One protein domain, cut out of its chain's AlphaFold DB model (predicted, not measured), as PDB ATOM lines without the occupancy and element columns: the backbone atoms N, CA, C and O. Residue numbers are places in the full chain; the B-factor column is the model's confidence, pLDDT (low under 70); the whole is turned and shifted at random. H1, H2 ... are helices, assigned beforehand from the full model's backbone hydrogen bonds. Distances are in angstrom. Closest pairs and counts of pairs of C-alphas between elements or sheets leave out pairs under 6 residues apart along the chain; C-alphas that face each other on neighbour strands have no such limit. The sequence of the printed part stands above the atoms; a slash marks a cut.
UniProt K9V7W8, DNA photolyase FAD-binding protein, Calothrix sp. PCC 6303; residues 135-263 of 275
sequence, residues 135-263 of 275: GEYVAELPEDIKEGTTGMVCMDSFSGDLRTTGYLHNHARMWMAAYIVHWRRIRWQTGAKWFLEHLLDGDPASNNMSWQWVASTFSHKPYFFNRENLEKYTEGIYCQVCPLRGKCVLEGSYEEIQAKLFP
ATOM      1  N   GLY A 135     163.153 188.556 161.476       95.06
ATOM      2  CA  GLY A 135     164.159 189.437 160.873       95.06
ATOM      3  C   GLY A 135     164.499 189.081 159.425       95.06
ATOM      4  O   GLY A 135     164.965 189.938 158.685       95.06
ATOM      5  N   GLU A 136     164.214 187.848 158.999       96.06
ATOM      6  CA  GLU A 136     164.421 187.380 157.621       96.06
ATOM      7  C   GLU A 136     163.251 187.748 156.691       96.06
ATOM      8  O   GLU A 136     163.311 187.481 155.492       96.06
ATOM      9  N   TYR A 137     162.193 188.364 157.232       97.56
ATOM     10  CA  TYR A 137     161.055 188.856 156.463       97.56
ATOM     11  C   TYR A 137     161.115 190.375 156.291       97.56
ATOM     12  O   TYR A 137     161.118 191.130 157.270       97.56
ATOM     13  N   VAL A 138     161.070 190.815 155.035       97.75
ATOM     14  CA  VAL A 138     160.996 192.222 154.636       97.75
ATOM     15  C   VAL A 138     159.672 192.823 155.116       97.75
ATOM     16  O   VAL A 138     158.609 192.217 154.974       97.75
ATOM     17  N   ALA A 139     159.737 194.007 155.724       97.00
ATOM     18  CA  ALA A 139     158.572 194.676 156.310       97.00
ATOM     19  C   ALA A 139     157.767 195.527 155.314       97.00
ATOM     20  O   ALA A 139     156.658 195.931 155.644       97.00
ATOM     21  N   GLU A 140     158.306 195.745 154.117       97.31
ATOM     22  CA  GLU A 140     157.700 196.536 153.048       97.31
ATOM     23  C   GLU A 140     157.227 195.645 151.900       97.31
ATOM     24  O   GLU A 140     157.868 194.643 151.569       97.31
ATOM     25  N   LEU A 141     156.106 196.018 151.280       97.94
ATOM     26  CA  LEU A 141     155.591 195.336 150.096       97.94
ATOM     27  C   LEU A 141     156.311 195.870 148.841       97.94
ATOM     28  O   LEU A 141     156.210 197.069 148.571       97.94
ATOM     29  N   PRO A 142     157.012 195.020 148.065       98.00
ATOM     30  CA  PRO A 142     157.657 195.418 146.821       98.00
ATOM     31  C   PRO A 142     156.676 195.974 145.788       98.00
ATOM     32  O   PRO A 142     155.544 195.500 145.666       98.00
ATOM     33  N   GLU A 143     157.140 196.958 145.022       98.00
ATOM     34  CA  GLU A 143     156.299 197.703 144.083       98.00
ATOM     35  C   GLU A 143     155.805 196.847 142.914       98.00
ATOM     36  O   GLU A 143     154.667 196.989 142.484       98.00
ATOM     37  N   ASP A 144     156.601 195.872 142.465       98.50
ATOM     38  CA  ASP A 144     156.203 194.946 141.401       98.50
ATOM     39  C   ASP A 144     154.980 194.098 141.778       98.50
ATOM     40  O   ASP A 144     154.189 193.729 140.915       98.50
ATOM     41  N   ILE A 145     154.789 193.812 143.070       98.44
ATOM     42  CA  ILE A 145     153.600 193.112 143.564       98.44
ATOM     43  C   ILE A 145     152.394 194.057 143.580       98.44
ATOM     44  O   ILE A 145     151.314 193.670 143.128       98.44
ATOM     45  N   LYS A 146     152.574 195.287 144.081       96.81
ATOM     46  CA  LYS A 146     151.501 196.294 144.142       96.81
ATOM     47  C   LYS A 146     150.985 196.661 142.758       96.81
ATOM     48  O   LYS A 146     149.778 196.735 142.564       96.81
ATOM     49  N   GLU A 147     151.892 196.818 141.800       96.62
ATOM     50  CA  GLU A 147     151.555 197.233 140.442       96.62
ATOM     51  C   GLU A 147     151.212 196.069 139.510       96.62
ATOM     52  O   GLU A 147     150.628 196.285 138.449       96.62
ATOM     53  N   GLY A 148     151.489 194.828 139.918       98.12
ATOM     54  CA  GLY A 148     151.221 193.648 139.100       98.12
ATOM     55  C   GLY A 148     152.180 193.546 137.914       98.12
ATOM     56  O   GLY A 148     151.760 193.328 136.783       98.12
ATOM     57  N   THR A 149     153.474 193.728 138.175       98.38
ATOM     58  CA  THR A 149     154.554 193.653 137.181       98.38
ATOM     59  C   THR A 149     155.630 192.642 137.588       98.38
ATOM     60  O   THR A 149     156.814 192.826 137.303       98.38
ATOM     61  N   THR A 150     155.241 191.575 138.284       98.12
ATOM     62  CA  THR A 150     156.137 190.494 138.726       98.12
ATOM     63  C   THR A 150     156.603 189.607 137.564       98.12
ATOM     64  O   THR A 150     157.560 188.844 137.704       98.12
ATOM     65  N   GLY A 151     155.904 189.659 136.424       97.56
ATOM     66  CA  GLY A 151     156.097 188.777 135.273       97.56
ATOM     67  C   GLY A 151     155.371 187.433 135.411       97.56
ATOM     68  O   GLY A 151     155.347 186.638 134.468       97.56
ATOM     69  N   MET A 152     154.762 187.160 136.570       98.19
ATOM     70  CA  MET A 152     153.890 186.011 136.784       98.19
ATOM     71  C   MET A 152     152.453 186.406 136.465       98.19
ATOM     72  O   MET A 152     151.778 186.994 137.304       98.19
ATOM     73  N   VAL A 153     151.953 185.984 135.298       98.56
ATOM     74  CA  VAL A 153     150.608 186.345 134.806       98.56
ATOM     75  C   VAL A 153     149.516 186.185 135.871       98.56
ATOM     76  O   VAL A 153     148.679 187.065 136.009       98.56
ATOM     77  N   CYS A 154     149.530 185.110 136.667       98.56
ATOM     78  CA  CYS A 154     148.547 184.935 137.740       98.56
ATOM     79  C   CYS A 154     148.650 185.999 138.844       98.56
ATOM     80  O   CYS A 154     147.632 186.575 139.211       98.56
ATOM     81  N   MET A 155     149.848 186.273 139.367       98.75
ATOM     82  CA  MET A 155     150.041 187.252 140.447       98.75
ATOM     83  C   MET A 155     149.755 188.672 139.961       98.75
ATOM     84  O   MET A 155     149.113 189.445 140.668       98.75
ATOM     85  N   ASP A 156     150.158 188.970 138.727       98.81
ATOM     86  CA  ASP A 156     149.925 190.254 138.073       98.81
ATOM     87  C   ASP A 156     148.424 190.484 137.844       98.81
ATOM     88  O   ASP A 156     147.896 191.535 138.206       98.81
ATOM     89  N   SER A 157     147.695 189.465 137.364       98.62
ATOM     90  CA  SER A 157     146.231 189.516 137.259       98.62
ATOM     91  C   SER A 157     145.547 189.662 138.617       98.62
ATOM     92  O   SER A 157     144.631 190.462 138.739       98.62
ATOM     93  N   PHE A 158     145.984 188.944 139.660       98.69
ATOM     94  CA  PHE A 158     145.382 189.083 140.993       98.69
ATOM     95  C   PHE A 158     145.606 190.479 141.580       98.69
ATOM     96  O   PHE A 158     144.710 191.021 142.222       98.69
ATOM     97  N   SER A 159     146.779 191.071 141.359       98.62
ATOM     98  CA  SER A 159     147.047 192.450 141.765       98.62
ATOM     99  C   SER A 159     146.142 193.438 141.023       98.62
ATOM    100  O   SER A 159     145.462 194.249 141.654       98.62
ATOM    101  N   GLY A 160     146.044 193.307 139.696       97.69
ATOM    102  CA  GLY A 160     145.148 194.120 138.872       97.69
ATOM    103  C   GLY A 160     143.678 194.000 139.282       97.69
ATOM    104  O   GLY A 160     143.027 195.017 139.524       97.69
ATOM    105  N   ASP A 161     143.162 192.777 139.428       97.38
ATOM    106  CA  ASP A 161     141.779 192.510 139.842       97.38
ATOM    107  C   ASP A 161     141.482 193.086 141.229       97.38
ATOM    108  O   ASP A 161     140.412 193.660 141.446       97.38
ATOM    109  N   LEU A 162     142.420 192.969 142.175       97.44
ATOM    110  CA  LEU A 162     142.271 193.532 143.513       97.44
ATOM    111  C   LEU A 162     142.127 195.055 143.466       97.44
ATOM    112  O   LEU A 162     141.190 195.578 144.063       97.44
ATOM    113  N   ARG A 163     143.023 195.751 142.756       95.50
ATOM    114  CA  ARG A 163     143.024 197.221 142.692       95.50
ATOM    115  C   ARG A 163     141.824 197.773 141.931       95.50
ATOM    116  O   ARG A 163     141.203 198.725 142.378       95.50
ATOM    117  N   THR A 164     141.467 197.144 140.814       94.75
ATOM    118  CA  THR A 164     140.397 197.636 139.934       94.75
ATOM    119  C   THR A 164     139.010 197.209 140.421       94.75
ATOM    120  O   THR A 164     138.096 198.011 140.583       94.75
ATOM    121  N   THR A 165     138.816 195.931 140.737       95.44
ATOM    122  CA  THR A 165     137.479 195.434 141.095       95.44
ATOM    123  C   THR A 165     137.189 195.523 142.590       95.44
ATOM    124  O   THR A 165     136.022 195.483 142.993       95.44
ATOM    125  N   GLY A 166     138.224 195.609 143.430       96.31
ATOM    126  CA  GLY A 166     138.103 195.531 144.883       96.31
ATOM    127  C   GLY A 166     137.656 194.157 145.392       96.31
ATOM    128  O   GLY A 166     137.122 194.034 146.500       96.31
ATOM    129  N   TYR A 167     137.828 193.107 144.584       97.50
ATOM    130  CA  TYR A 167     137.442 191.739 144.910       97.50
ATOM    131  C   TYR A 167     138.471 190.729 144.405       97.50
ATOM    132  O   TYR A 167     138.956 190.809 143.284       97.50
ATOM    133  N   LEU A 168     138.717 189.695 145.211       97.88
ATOM    134  CA  LEU A 168     139.451 188.507 144.794       97.88
ATOM    135  C   LEU A 168     138.735 187.239 145.242       97.88
ATOM    136  O   LEU A 168     138.228 187.155 146.363       97.88
ATOM    137  N   HIS A 169     138.769 186.209 144.396       97.94
ATOM    138  CA  HIS A 169     138.344 184.866 144.782       97.94
ATOM    139  C   HIS A 169     139.173 184.357 145.976       97.94
ATOM    140  O   HIS A 169     140.374 184.608 146.045       97.94
ATOM    141  N   ASN A 170     138.578 183.596 146.903       97.44
ATOM    142  CA  ASN A 170     139.274 183.173 148.129       97.44
ATOM    143  C   ASN A 170     140.589 182.417 147.853       97.44
ATOM    144  O   ASN A 170     141.585 182.654 148.528       97.44
ATOM    145  N   HIS A 171     140.627 181.553 146.834       96.88
ATOM    146  CA  HIS A 171     141.880 180.903 146.423       96.88
ATOM    147  C   HIS A 171     142.925 181.901 145.904       96.88
ATOM    148  O   HIS A 171     144.080 181.787 146.292       96.88
ATOM    149  N   ALA A 172     142.533 182.908 145.112       98.56
ATOM    150  CA  ALA A 172     143.453 183.961 144.675       98.56
ATOM    151  C   ALA A 172     144.060 184.694 145.876       98.56
ATOM    152  O   ALA A 172     145.270 184.889 145.928       98.56
ATOM    153  N   ARG A 173     143.237 185.017 146.888       98.69
ATOM    154  CA  ARG A 173     143.702 185.639 148.138       98.69
ATOM    155  C   ARG A 173     144.741 184.768 148.843       98.69
ATOM    156  O   ARG A 173     145.800 185.259 149.213       98.69
ATOM    157  N   MET A 174     144.456 183.472 148.991       98.62
ATOM    158  CA  MET A 174     145.364 182.517 149.634       98.62
ATOM    159  C   MET A 174     146.673 182.334 148.859       98.62
ATOM    160  O   MET A 174     147.740 182.307 149.468       98.62
ATOM    161  N   TRP A 175     146.615 182.221 147.531       98.81
ATOM    162  CA  TRP A 175     147.801 182.074 146.684       98.81
ATOM    163  C   TRP A 175     148.659 183.336 146.668       98.81
ATOM    164  O   TRP A 175     149.871 183.240 146.833       98.81
ATOM    165  N   MET A 176     148.041 184.511 146.540       98.88
ATOM    166  CA  MET A 176     148.742 185.795 146.594       98.88
ATOM    167  C   MET A 176     149.407 186.001 147.959       98.88
ATOM    168  O   MET A 176     150.586 186.342 148.030       98.88
ATOM    169  N   ALA A 177     148.698 185.694 149.051       98.88
ATOM    170  CA  ALA A 177     149.266 185.737 150.395       98.88
ATOM    171  C   ALA A 177     150.443 184.764 150.557       98.88
ATOM    172  O   ALA A 177     151.489 185.142 151.082       98.88
ATOM    173  N   ALA A 178     150.309 183.528 150.068       98.81
ATOM    174  CA  ALA A 178     151.375 182.535 150.144       98.81
ATOM    175  C   ALA A 178     152.602 182.957 149.324       98.81
ATOM    176  O   ALA A 178     153.724 182.819 149.806       98.81
ATOM    177  N   TYR A 179     152.400 183.511 148.125       98.88
ATOM    178  CA  TYR A 179     153.466 184.062 147.289       98.88
ATOM    179  C   TYR A 179     154.221 185.190 148.005       98.88
ATOM    180  O   TYR A 179     155.445 185.125 148.136       98.88
ATOM    181  N   ILE A 180     153.490 186.170 148.543       98.81
ATOM    182  CA  ILE A 180     154.053 187.305 149.286       98.81
ATOM    183  C   ILE A 180     154.850 186.819 150.505       98.81
ATOM    184  O   ILE A 180     156.004 187.203 150.691       98.81
ATOM    185  N   VAL A 181     154.278 185.936 151.323       98.62
ATOM    186  CA  VAL A 181     154.935 185.510 152.564       98.62
ATOM    187  C   VAL A 181     156.108 184.571 152.288       98.62
ATOM    188  O   VAL A 181     157.205 184.786 152.804       98.62
ATOM    189  N   HIS A 182     155.911 183.530 151.480       98.44
ATOM    190  CA  HIS A 182     156.857 182.412 151.416       98.44
ATOM    191  C   HIS A 182     157.870 182.538 150.284       98.44
ATOM    192  O   HIS A 182     159.057 182.324 150.521       98.44
ATOM    193  N   TRP A 183     157.443 182.922 149.078       98.44
ATOM    194  CA  TRP A 183     158.363 183.096 147.944       98.44
ATOM    195  C   TRP A 183     159.091 184.431 148.003       98.44
ATOM    196  O   TRP A 183     160.263 184.507 147.646       98.44
ATOM    197  N   ARG A 184     158.404 185.482 148.453       98.31
ATOM    198  CA  ARG A 184     158.959 186.838 148.478       98.31
ATOM    199  C   ARG A 184     159.530 187.247 149.832       98.31
ATOM    200  O   ARG A 184     160.188 188.277 149.896       98.31
ATOM    201  N   ARG A 185     159.345 186.428 150.878       98.06
ATOM    202  CA  ARG A 185     159.850 186.682 152.240       98.06
ATOM    203  C   ARG A 185     159.394 188.019 152.795       98.06
ATOM    204  O   ARG A 185     160.181 188.783 153.340       98.06
ATOM    205  N   ILE A 186     158.105 188.293 152.674       98.50
ATOM    206  CA  ILE A 186     157.507 189.536 153.151       98.50
ATOM    207  C   ILE A 186     156.637 189.249 154.372       98.50
ATOM    208  O   ILE A 186     155.956 188.224 154.451       98.50
ATOM    209  N   ARG A 187     156.652 190.157 155.348       98.50
ATOM    210  CA  ARG A 187     155.787 190.073 156.529       98.50
ATOM    211  C   ARG A 187     154.323 190.070 156.106       98.50
ATOM    212  O   ARG A 187     153.890 190.926 155.337       98.50
ATOM    213  N   TRP A 188     153.531 189.145 156.647       98.62
ATOM    214  CA  TRP A 188     152.117 189.021 156.280       98.62
ATOM    215  C   TRP A 188     151.342 190.327 156.521       98.62
ATOM    216  O   TRP A 188     150.416 190.635 155.777       98.62
ATOM    217  N   GLN A 189     151.759 191.131 157.507       98.62
ATOM    218  CA  GLN A 189     151.131 192.401 157.862       98.62
ATOM    219  C   GLN A 189     151.091 193.392 156.696       98.62
ATOM    220  O   GLN A 189     150.075 194.058 156.516       98.62
ATOM    221  N   THR A 190     152.160 193.514 155.902       98.25
ATOM    222  CA  THR A 190     152.176 194.514 154.819       98.25
ATOM    223  C   THR A 190     151.303 194.086 153.644       98.25
ATOM    224  O   THR A 190     150.620 194.921 153.059       98.25
ATOM    225  N   GLY A 191     151.246 192.783 153.345       98.44
ATOM    226  CA  GLY A 191     150.303 192.248 152.364       98.44
ATOM    227  C   GLY A 191     148.853 192.381 152.839       98.44
ATOM    228  O   GLY A 191     147.984 192.790 152.074       98.44
ATOM    229  N   ALA A 192     148.601 192.124 154.126       98.69
ATOM    230  CA  ALA A 192     147.287 192.282 154.741       98.69
ATOM    231  C   ALA A 192     146.789 193.734 154.711       98.69
ATOM    232  O   ALA A 192     145.613 193.947 154.418       98.69
ATOM    233  N   LYS A 193     147.661 194.717 154.976       98.44
ATOM    234  CA  LYS A 193     147.340 196.149 154.851       98.44
ATOM    235  C   LYS A 193     146.977 196.512 153.417       98.44
ATOM    236  O   LYS A 193     145.890 197.032 153.198       98.44
ATOM    237  N   TRP A 194     147.816 196.132 152.454       98.06
ATOM    238  CA  TRP A 194     147.549 196.372 151.037       98.06
ATOM    239  C   TRP A 194     146.216 195.754 150.580       98.06
ATOM    240  O   TRP A 194     145.436 196.390 149.881       98.06
ATOM    241  N   PHE A 195     145.877 194.554 151.059       98.62
ATOM    242  CA  PHE A 195     144.561 193.961 150.809       98.62
ATOM    243  C   PHE A 195     143.416 194.801 151.385       98.62
ATOM    244  O   PHE A 195     142.418 194.997 150.700       98.62
ATOM    245  N   LEU A 196     143.531 195.299 152.620       97.69
ATOM    246  CA  LEU A 196     142.490 196.140 153.225       97.69
ATOM    247  C   LEU A 196     142.333 197.499 152.534       97.69
ATOM    248  O   LEU A 196     141.245 198.061 152.594       97.69
ATOM    249  N   GLU A 197     143.380 198.013 151.890       94.88
ATOM    250  CA  GLU A 197     143.312 199.261 151.121       94.88
ATOM    251  C   GLU A 197     142.432 199.133 149.871       94.88
ATOM    252  O   GLU A 197     141.780 200.103 149.493       94.88
ATOM    253  N   HIS A 198     142.372 197.945 149.259       95.62
ATOM    254  CA  HIS A 198     141.670 197.735 147.987       95.62
ATOM    255  C   HIS A 198     140.397 196.881 148.100       95.62
ATOM    256  O   HIS A 198     139.475 197.029 147.300       95.62
ATOM    257  N   LEU A 199     140.300 195.973 149.076       97.31
ATOM    258  CA  LEU A 199     139.146 195.082 149.203       97.31
ATOM    259  C   LEU A 199     137.878 195.833 149.625       97.31
ATOM    260  O   LEU A 199     137.770 196.324 150.748       97.31
ATOM    261  N   LEU A 200     136.833 195.753 148.800       96.75
ATOM    262  CA  LEU A 200     135.495 196.230 149.166       96.75
ATOM    263  C   LEU A 200     134.882 195.424 150.315       96.75
ATOM    264  O   LEU A 200     134.074 195.945 151.076       96.75
ATOM    265  N   ASP A 201     135.255 194.153 150.451       97.44
ATOM    266  CA  ASP A 201     134.885 193.309 151.588       97.44
ATOM    267  C   ASP A 201     135.963 193.259 152.685       97.44
ATOM    268  O   ASP A 201     135.937 192.358 153.526       97.44
ATOM    269  N   GLY A 202     136.893 194.221 152.682       96.56
ATOM    270  CA  GLY A 202     138.005 194.324 153.619       96.56
ATOM    271  C   GLY A 202     137.538 194.360 155.073       96.56
ATOM    272  O   GLY A 202     136.941 195.330 155.549       96.56
ATOM    273  N   ASP A 203     137.818 193.281 155.797       96.12
ATOM    274  CA  ASP A 203     137.478 193.096 157.204       96.12
ATOM    275  C   ASP A 203     138.733 192.655 157.967       96.12
ATOM    276  O   ASP A 203     139.216 191.551 157.694       96.12
ATOM    277  N   PRO A 204     139.265 193.453 158.914       96.94
ATOM    278  CA  PRO A 204     140.476 193.091 159.648       96.94
ATOM    279  C   PRO A 204     140.398 191.719 160.321       96.94
ATOM    280  O   PRO A 204     141.394 191.001 160.338       96.94
ATOM    281  N   ALA A 205     139.221 191.306 160.805       97.38
ATOM    282  CA  ALA A 205     139.051 190.008 161.440       97.38
ATOM    283  C   ALA A 205     139.310 188.866 160.453       97.38
ATOM    284  O   ALA A 205     140.156 188.004 160.685       97.38
ATOM    285  N   SER A 206     138.589 188.871 159.331       97.12
ATOM    286  CA  SER A 206     138.683 187.786 158.347       97.12
ATOM    287  C   SER A 206     139.997 187.841 157.576       97.12
ATOM    288  O   SER A 206     140.616 186.806 157.334       97.12
ATOM    289  N   ASN A 207     140.437 189.047 157.214       98.25
ATOM    290  CA  ASN A 207     141.665 189.276 156.471       98.25
ATOM    291  C   ASN A 207     142.875 188.822 157.292       98.25
ATOM    292  O   ASN A 207     143.562 187.883 156.896       98.25
ATOM    293  N   ASN A 208     143.104 189.411 158.465       98.44
ATOM    294  CA  ASN A 208     144.341 189.183 159.204       98.44
ATOM    295  C   ASN A 208     144.447 187.738 159.694       98.44
ATOM    296  O   ASN A 208     145.503 187.131 159.550       98.44
ATOM    297  N   MET A 209     143.358 187.138 160.190       97.81
ATOM    298  CA  MET A 209     143.400 185.736 160.623       97.81
ATOM    299  C   MET A 209     143.651 184.771 159.455       97.81
ATOM    300  O   MET A 209     144.348 183.773 159.635       97.81
ATOM    301  N   SER A 210     143.159 185.079 158.249       97.81
ATOM    302  CA  SER A 210     143.465 184.290 157.045       97.81
ATOM    303  C   SER A 210     144.927 184.440 156.616       97.81
ATOM    304  O   SER A 210     145.578 183.446 156.297       97.81
ATOM    305  N   TRP A 211     145.473 185.658 156.657       98.75
ATOM    306  CA  TRP A 211     146.891 185.912 156.385       98.75
ATOM    307  C   TRP A 211     147.803 185.185 157.376       98.75
ATOM    308  O   TRP A 211     148.770 184.548 156.964       98.75
ATOM    309  N   GLN A 212     147.461 185.203 158.663       98.44
ATOM    310  CA  GLN A 212     148.195 184.476 159.699       98.44
ATOM    311  C   GLN A 212     148.097 182.956 159.538       98.44
ATOM    312  O   GLN A 212     149.085 182.245 159.726       98.44
ATOM    313  N   TRP A 213     146.931 182.445 159.129       98.19
ATOM    314  CA  TRP A 213     146.770 181.032 158.792       98.19
ATOM    315  C   TRP A 213     147.691 180.623 157.633       98.19
ATOM    316  O   TRP A 213     148.343 179.578 157.712       98.19
ATOM    317  N   VAL A 214     147.815 181.469 156.599       98.69
ATOM    318  CA  VAL A 214     148.738 181.244 155.472       98.69
ATOM    319  C   VAL A 214     150.200 181.318 155.909       98.69
ATOM    320  O   VAL A 214     151.008 180.460 155.539       98.69
ATOM    321  N   ALA A 215     150.531 182.319 156.725       98.19
ATOM    322  CA  ALA A 215     151.872 182.582 157.231       98.19
ATOM    323  C   ALA A 215     152.340 181.589 158.303       98.19
ATOM    324  O   ALA A 215     153.520 181.593 158.643       98.19
ATOM    325  N   SER A 216     151.445 180.730 158.803       97.25
ATOM    326  CA  SER A 216     151.628 179.800 159.928       97.25
ATOM    327  C   SER A 216     151.758 180.407 161.322       97.25
ATOM    328  O   SER A 216     152.046 179.687 162.274       97.25
ATOM    329  N   THR A 217     151.456 181.694 161.473       96.94
ATOM    330  CA  THR A 217     151.386 182.366 162.780       96.94
ATOM    331  C   THR A 217     150.023 182.182 163.463       96.94
ATOM    332  O   THR A 217     149.795 182.723 164.536       96.94
ATOM    333  N   PHE A 218     149.107 181.430 162.837       95.62
ATOM    334  CA  PHE A 218     147.846 180.938 163.411       95.62
ATOM    335  C   PHE A 218     147.432 179.594 162.764       95.62
ATOM    336  O   PHE A 218     146.283 179.363 162.387       95.62
ATOM    337  N   SER A 219     148.401 178.712 162.510       94.44
ATOM    338  CA  SER A 219     148.155 177.364 161.981       94.44
ATOM    339  C   SER A 219     149.341 176.442 162.266       94.44
ATOM    340  O   SER A 219     150.429 176.905 162.596       94.44
ATOM    341  N   HIS A 220     149.152 175.126 162.132       93.44
ATOM    342  CA  HIS A 220     150.197 174.135 162.424       93.44
ATOM    343  C   HIS A 220     151.317 174.060 161.375       93.44
ATOM    344  O   HIS A 220     152.379 173.515 161.663       93.44
ATOM    345  N   LYS A 221     151.090 174.562 160.157       95.06
ATOM    346  CA  LYS A 221     152.058 174.521 159.054       95.06
ATOM    347  C   LYS A 221     151.782 175.646 158.051       95.06
ATOM    348  O   LYS A 221     150.624 176.042 157.917       95.06
ATOM    349  N   PRO A 222     152.794 176.131 157.316       97.12
ATOM    350  CA  PRO A 222     152.602 177.178 156.323       97.12
ATOM    351  C   PRO A 222     151.760 176.651 155.168       97.12
ATOM    352  O   PRO A 222     151.953 175.529 154.693       97.12
ATOM    353  N   TYR A 223     150.815 177.470 154.715       98.25
ATOM    354  CA  TYR A 223     150.083 177.185 153.491       98.25
ATOM    355  C   TYR A 223     150.894 177.669 152.294       98.25
ATOM    356  O   TYR A 223     151.275 178.835 152.215       98.25
ATOM    357  N   PHE A 224     151.107 176.775 151.341       98.44
ATOM    358  CA  PHE A 224     151.706 177.060 150.048       98.44
ATOM    359  C   PHE A 224     151.012 176.196 148.989       98.44
ATOM    360  O   PHE A 224     150.193 175.333 149.311       98.44
ATOM    361  N   PHE A 225     151.301 176.459 147.722       98.38
ATOM    362  CA  PHE A 225     150.663 175.817 146.578       98.38
ATOM    363  C   PHE A 225     151.691 175.592 145.465       98.38
ATOM    364  O   PHE A 225     152.778 176.167 145.489       98.38
ATOM    365  N   ASN A 226     151.349 174.760 144.487       98.25
ATOM    366  CA  ASN A 226     152.158 174.542 143.292       98.25
ATOM    367  C   ASN A 226     151.393 174.954 142.023       98.25
ATOM    368  O   ASN A 226     150.187 175.225 142.065       98.25
ATOM    369  N   ARG A 227     152.091 174.990 140.881       97.94
ATOM    370  CA  ARG A 227     151.513 175.358 139.578       97.94
ATOM    371  C   ARG A 227     150.321 174.475 139.222       97.94
ATOM    372  O   ARG A 227     149.307 175.003 138.789       97.94
ATOM    373  N   GLU A 228     150.416 173.166 139.446       97.75
ATOM    374  CA  GLU A 228     149.341 172.215 139.134       97.75
ATOM    375  C   GLU A 228     148.046 172.543 139.895       97.75
ATOM    376  O   GLU A 228     146.960 172.533 139.318       97.75
ATOM    377  N   ASN A 229     148.148 172.890 141.183       98.31
ATOM    378  CA  ASN A 229     147.001 173.310 141.982       98.31
ATOM    379  C   ASN A 229     146.351 174.578 141.420       98.31
ATOM    380  O   ASN A 229     145.128 174.619 141.272       98.31
ATOM    381  N   LEU A 230     147.164 175.585 141.089       98.25
ATOM    382  CA  LEU A 230     146.676 176.821 140.485       98.25
ATOM    383  C   LEU A 230     145.991 176.519 139.147       98.25
ATOM    384  O   LEU A 230     144.827 176.867 138.979       98.25
ATOM    385  N   GLU A 231     146.645 175.782 138.247       97.75
ATOM    386  CA  GLU A 231     146.089 175.403 136.942       97.75
ATOM    387  C   GLU A 231     144.769 174.650 137.061       97.75
ATOM    388  O   GLU A 231     143.822 174.968 136.345       97.75
ATOM    389  N   LYS A 232     144.670 173.695 137.986       98.06
ATOM    390  CA  LYS A 232     143.441 172.936 138.217       98.06
ATOM    391  C   LYS A 232     142.266 173.844 138.577       98.06
ATOM    392  O   LYS A 232     141.167 173.656 138.066       98.06
ATOM    393  N   TYR A 233     142.480 174.794 139.484       98.38
ATOM    394  CA  TYR A 233     141.405 175.626 140.025       98.38
ATOM    395  C   TYR A 233     141.144 176.903 139.221       98.38
ATOM    396  O   TYR A 233     140.093 177.519 139.396       98.38
ATOM    397  N   THR A 234     142.054 177.277 138.322       98.19
ATOM    398  CA  THR A 234     141.864 178.373 137.363       98.19
ATOM    399  C   THR A 234     141.642 177.879 135.938       98.19
ATOM    400  O   THR A 234     141.699 178.687 135.022       98.19
ATOM    401  N   GLU A 235     141.491 176.571 135.717       97.69
ATOM    402  CA  GLU A 235     141.389 175.963 134.377       97.69
ATOM    403  C   GLU A 235     142.550 176.368 133.443       97.69
ATOM    404  O   GLU A 235     142.409 176.487 132.231       97.69
ATOM    405  N   GLY A 236     143.729 176.606 134.023       96.88
ATOM    406  CA  GLY A 236     144.954 176.935 133.297       96.88
ATOM    407  C   GLY A 236     145.023 178.334 132.675       96.88
ATOM    408  O   GLY A 236     146.069 178.645 132.106       96.88
ATOM    409  N   ILE A 237     143.997 179.187 132.820       97.38
ATOM    410  CA  ILE A 237     143.900 180.480 132.104       97.38
ATOM    411  C   ILE A 237     145.144 181.370 132.248       97.38
ATOM    412  O   ILE A 237     145.517 182.061 131.307       97.38
ATOM    413  N   TYR A 238     145.826 181.319 133.395       97.75
ATOM    414  CA  TYR A 238     147.042 182.100 133.627       97.75
ATOM    415  C   TYR A 238     148.300 181.384 133.131       97.75
ATOM    416  O   TYR A 238     149.129 181.967 132.440       97.75
ATOM    417  N   CYS A 239     148.477 180.111 133.487       96.75
ATOM    418  CA  CYS A 239     149.722 179.395 133.211       96.75
ATOM    419  C   CYS A 239     149.899 179.015 131.739       96.75
ATOM    420  O   CYS A 239     151.036 178.887 131.290       96.75
ATOM    421  N   GLN A 240     148.809 178.863 130.980       95.69
ATOM    422  CA  GLN A 240     148.866 178.553 129.548       95.69
ATOM    423  C   GLN A 240     149.518 179.670 128.726       95.69
ATOM    424  O   GLN A 240     150.201 179.373 127.750       95.69
ATOM    425  N   VAL A 241     149.346 180.927 129.145       96.69
ATOM    426  CA  VAL A 241     149.884 182.118 128.465       96.69
ATOM    427  C   VAL A 241     151.107 182.712 129.174       96.69
ATOM    428  O   VAL A 241     151.660 183.712 128.726       96.69
ATOM    429  N   CYS A 242     151.535 182.122 130.293       97.38
ATOM    430  CA  CYS A 242     152.601 182.675 131.121       97.38
ATOM    431  C   CYS A 242     153.991 182.401 130.516       97.38
ATOM    432  O   CYS A 242     154.342 181.233 130.315       97.38
ATOM    433  N   PRO A 243     154.838 183.432 130.317       96.75
ATOM    434  CA  PRO A 243     156.177 183.262 129.742       96.75
ATOM    435  C   PRO A 243     157.140 182.501 130.666       96.75
ATOM    436  O   PRO A 243     158.193 182.044 130.228       96.75
ATOM    437  N   LEU A 244     156.788 182.348 131.946       96.38
ATOM    438  CA  LEU A 244     157.596 181.647 132.943       96.38
ATOM    439  C   LEU A 244     157.365 180.132 132.959       96.38
ATOM    440  O   LEU A 244     157.945 179.447 133.797       96.38
ATOM    441  N   ARG A 245     156.526 179.577 132.080       91.69
ATOM    442  CA  ARG A 245     156.299 178.127 132.019       91.69
ATOM    443  C   ARG A 245     157.618 177.374 131.770       91.69
ATOM    444  O   ARG A 245     158.366 177.713 130.857       91.69
ATOM    445  N   GLY A 246     157.913 176.369 132.594       91.50
ATOM    446  CA  GLY A 246     159.188 175.637 132.610       91.50
ATOM    447  C   GLY A 246     160.316 176.308 133.411       91.50
ATOM    448  O   GLY A 246     161.390 175.730 133.558       91.50
ATOM    449  N   LYS A 247     160.099 177.531 133.908       95.12
ATOM    450  CA  LYS A 247     161.020 178.292 134.773       95.12
ATOM    451  C   LYS A 247     160.296 178.877 135.990       95.12
ATOM    452  O   LYS A 247     160.823 179.762 136.664       95.12
ATOM    453  N   CYS A 248     159.061 178.452 136.243       95.94
ATOM    454  CA  CYS A 248     158.186 179.118 137.195       95.94
ATOM    455  C   CYS A 248     158.546 178.676 138.612       95.94
ATOM    456  O   CYS A 248     158.680 177.490 138.891       95.94
ATOM    457  N   VAL A 249     158.629 179.622 139.547       96.88
ATOM    458  CA  VAL A 249     158.951 179.329 140.957       96.88
ATOM    459  C   VAL A 249     157.892 178.476 141.668       96.88
ATOM    460  O   VAL A 249     158.139 177.976 142.764       96.88
ATOM    461  N   LEU A 250     156.712 178.325 141.059       97.44
ATOM    462  CA  LEU A 250     155.619 177.477 141.535       97.44
ATOM    463  C   LEU A 250     155.693 176.049 140.968       97.44
ATOM    464  O   LEU A 250     154.831 175.229 141.276       97.44
ATOM    465  N   GLU A 251     156.653 175.750 140.089       96.19
ATOM    466  CA  GLU A 251     156.815 174.421 139.500       96.19
ATOM    467  C   GLU A 251     157.520 173.447 140.443       96.19
ATOM    468  O   GLU A 251     158.491 173.786 141.125       96.19
ATOM    469  N   GLY A 252     157.022 172.212 140.429       96.44
ATOM    470  CA  GLY A 252     157.504 171.109 141.249       96.44
ATOM    471  C   GLY A 252     156.387 170.444 142.046       96.44
ATOM    472  O   GLY A 252     155.244 170.923 142.108       96.44
ATOM    473  N   SER A 253     156.732 169.318 142.659       97.25
ATOM    474  CA  SER A 253     155.880 168.653 143.640       97.25
ATOM    475  C   SER A 253     155.787 169.484 144.928       97.25
ATOM    476  O   SER A 253     156.579 170.403 145.166       97.25
ATOM    477  N   TYR A 254     154.814 169.171 145.789       96.50
ATOM    478  CA  TYR A 254     154.715 169.830 147.095       96.50
ATOM    479  C   TYR A 254     155.967 169.587 147.943       96.50
ATOM    480  O   TYR A 254     156.414 170.501 148.627       96.50
ATOM    481  N   GLU A 255     156.556 168.397 147.869       95.44
ATOM    482  CA  GLU A 255     157.771 168.021 148.592       95.44
ATOM    483  C   GLU A 255     158.976 168.849 148.126       95.44
ATOM    484  O   GLU A 255     159.707 169.394 148.954       95.44
ATOM    485  N   GLU A 256     159.154 169.003 146.810       96.31
ATOM    486  CA  GLU A 256     160.241 169.800 146.229       96.31
ATOM    487  C   GLU A 256     160.115 171.281 146.596       96.31
ATOM    488  O   GLU A 256     161.093 171.916 146.995       96.31
ATOM    489  N   ILE A 257     158.908 171.843 146.485       97.69
ATOM    490  CA  ILE A 257     158.645 173.238 146.851       97.69
ATOM    491  C   ILE A 257     158.816 173.432 148.360       97.69
ATOM    492  O   ILE A 257     159.434 174.409 148.775       97.69
ATOM    493  N   GLN A 258     158.342 172.497 149.188       96.44
ATOM    494  CA  GLN A 258     158.515 172.560 150.638       96.44
ATOM    495  C   GLN A 258     159.992 172.568 151.025       96.44
ATOM    496  O   GLN A 258     160.395 173.389 151.843       96.44
ATOM    497  N   ALA A 259     160.805 171.693 150.427       95.06
ATOM    498  CA  ALA A 259     162.240 171.637 150.690       95.06
ATOM    499  C   ALA A 259     162.948 172.948 150.302       95.06
ATOM    500  O   ALA A 259     163.846 173.394 151.013       95.06
ATOM    501  N   LYS A 260     162.515 173.594 149.209       95.88
ATOM    502  CA  LYS A 260     163.043 174.894 148.762       95.88
ATOM    503  C   LYS A 260     162.616 176.051 149.672       95.88
ATOM    504  O   LYS A 260     163.443 176.887 150.023       95.88
ATOM    505  N   LEU A 261     161.334 176.124 150.033       96.88
ATOM    506  CA  LEU A 261     160.778 177.232 150.818       96.88
ATOM    507  C   LEU A 261     161.080 177.116 152.312       96.88
ATOM    508  O   LEU A 261     161.219 178.130 152.992       96.88
ATOM    509  N   PHE A 262     161.160 175.899 152.843       96.25
ATOM    510  CA  PHE A 262     161.253 175.636 154.278       96.25
ATOM    511  C   PHE A 262     162.350 174.608 154.603       96.25
ATOM    512  O   PHE A 262     162.078 173.613 155.275       96.25
ATOM    513  N   PRO A 263     163.612 174.831 154.181       93.06
ATOM    514  CA  PRO A 263     164.713 173.886 154.405       93.06
ATOM    515  C   PRO A 263     165.019 173.648 155.892       93.06
ATOM    516  O   PRO A 263     165.551 172.605 156.254       93.06
TER     517      PRO A 263
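What this domain is: This is residues 135 to 263 of the 275 residues of the protein "DNA photolyase FAD-binding protein" of Calothrix sp. PCC 6303 (UniProt K9V7W8). One helix, H3, runs through the middle, with H4 and H5 packed on it and crossing it, H2 on another side and H1 on H2. Short helices H6 and H7 lie farther out and touch no other helix; long links lead to them. The 129 printed residues include seven named helices, H1 to H7 in chain order, and no named strand; the class is all helix. The whole is compact, with a radius of gyration of the C-alphas of 13.9 A and spans of 36 by 33 by 24 A.

How they stand to each other: Start at H1, residues 143 to 147, which touches H2, residues 153 to 165; their closest C-alphas, Lys 146 and Ser 159, are 6.3 A apart. H2 only just touches H3, residues 170 to 183, with 3 pairs of C-alphas within 8 A, the closest Met 155 and Met 176 at 6.4 A. H3 forms a hairpin with H4, residues 188 to 198, at a steep tilt of 40 degrees; the closest C-alphas are Val 181 and Trp 188, 5.8 A apart. H4 forms another with H5, residues 204 to 215, closest at Trp 188 and Trp 211, 6.1 A. H5 touches H3 with residues 210 to 215 alone, closest at Ala 178 and Val 214, 6.1 A. H6, residues 227 to 233, is near H3, while H7, residues 254 to 261, is close to H3 but not clearly touching, at His 182 and Leu 261, 6.5 A. In H1 to H7 every O i to N i+4 pair is within hydrogen-bond range.

Where its parts are: Find C-alpha 143 at (156.299, 197.703, 144.083), where H1 begins. H2 is 17.2 A long, H3 19.1 A, H4 15.9 A and H5 15.7 A. H7 ends at C-alpha 261, (160.778, 177.232, 150.818).

The domain as a whole: Look for the two farthest C-alphas at Ala 205 and Gly 246, 38.0 A apart. The printed part has no cut; its long links are H5 to H6 and H6 to H7, and no printed residue is under 70 in pLDDT.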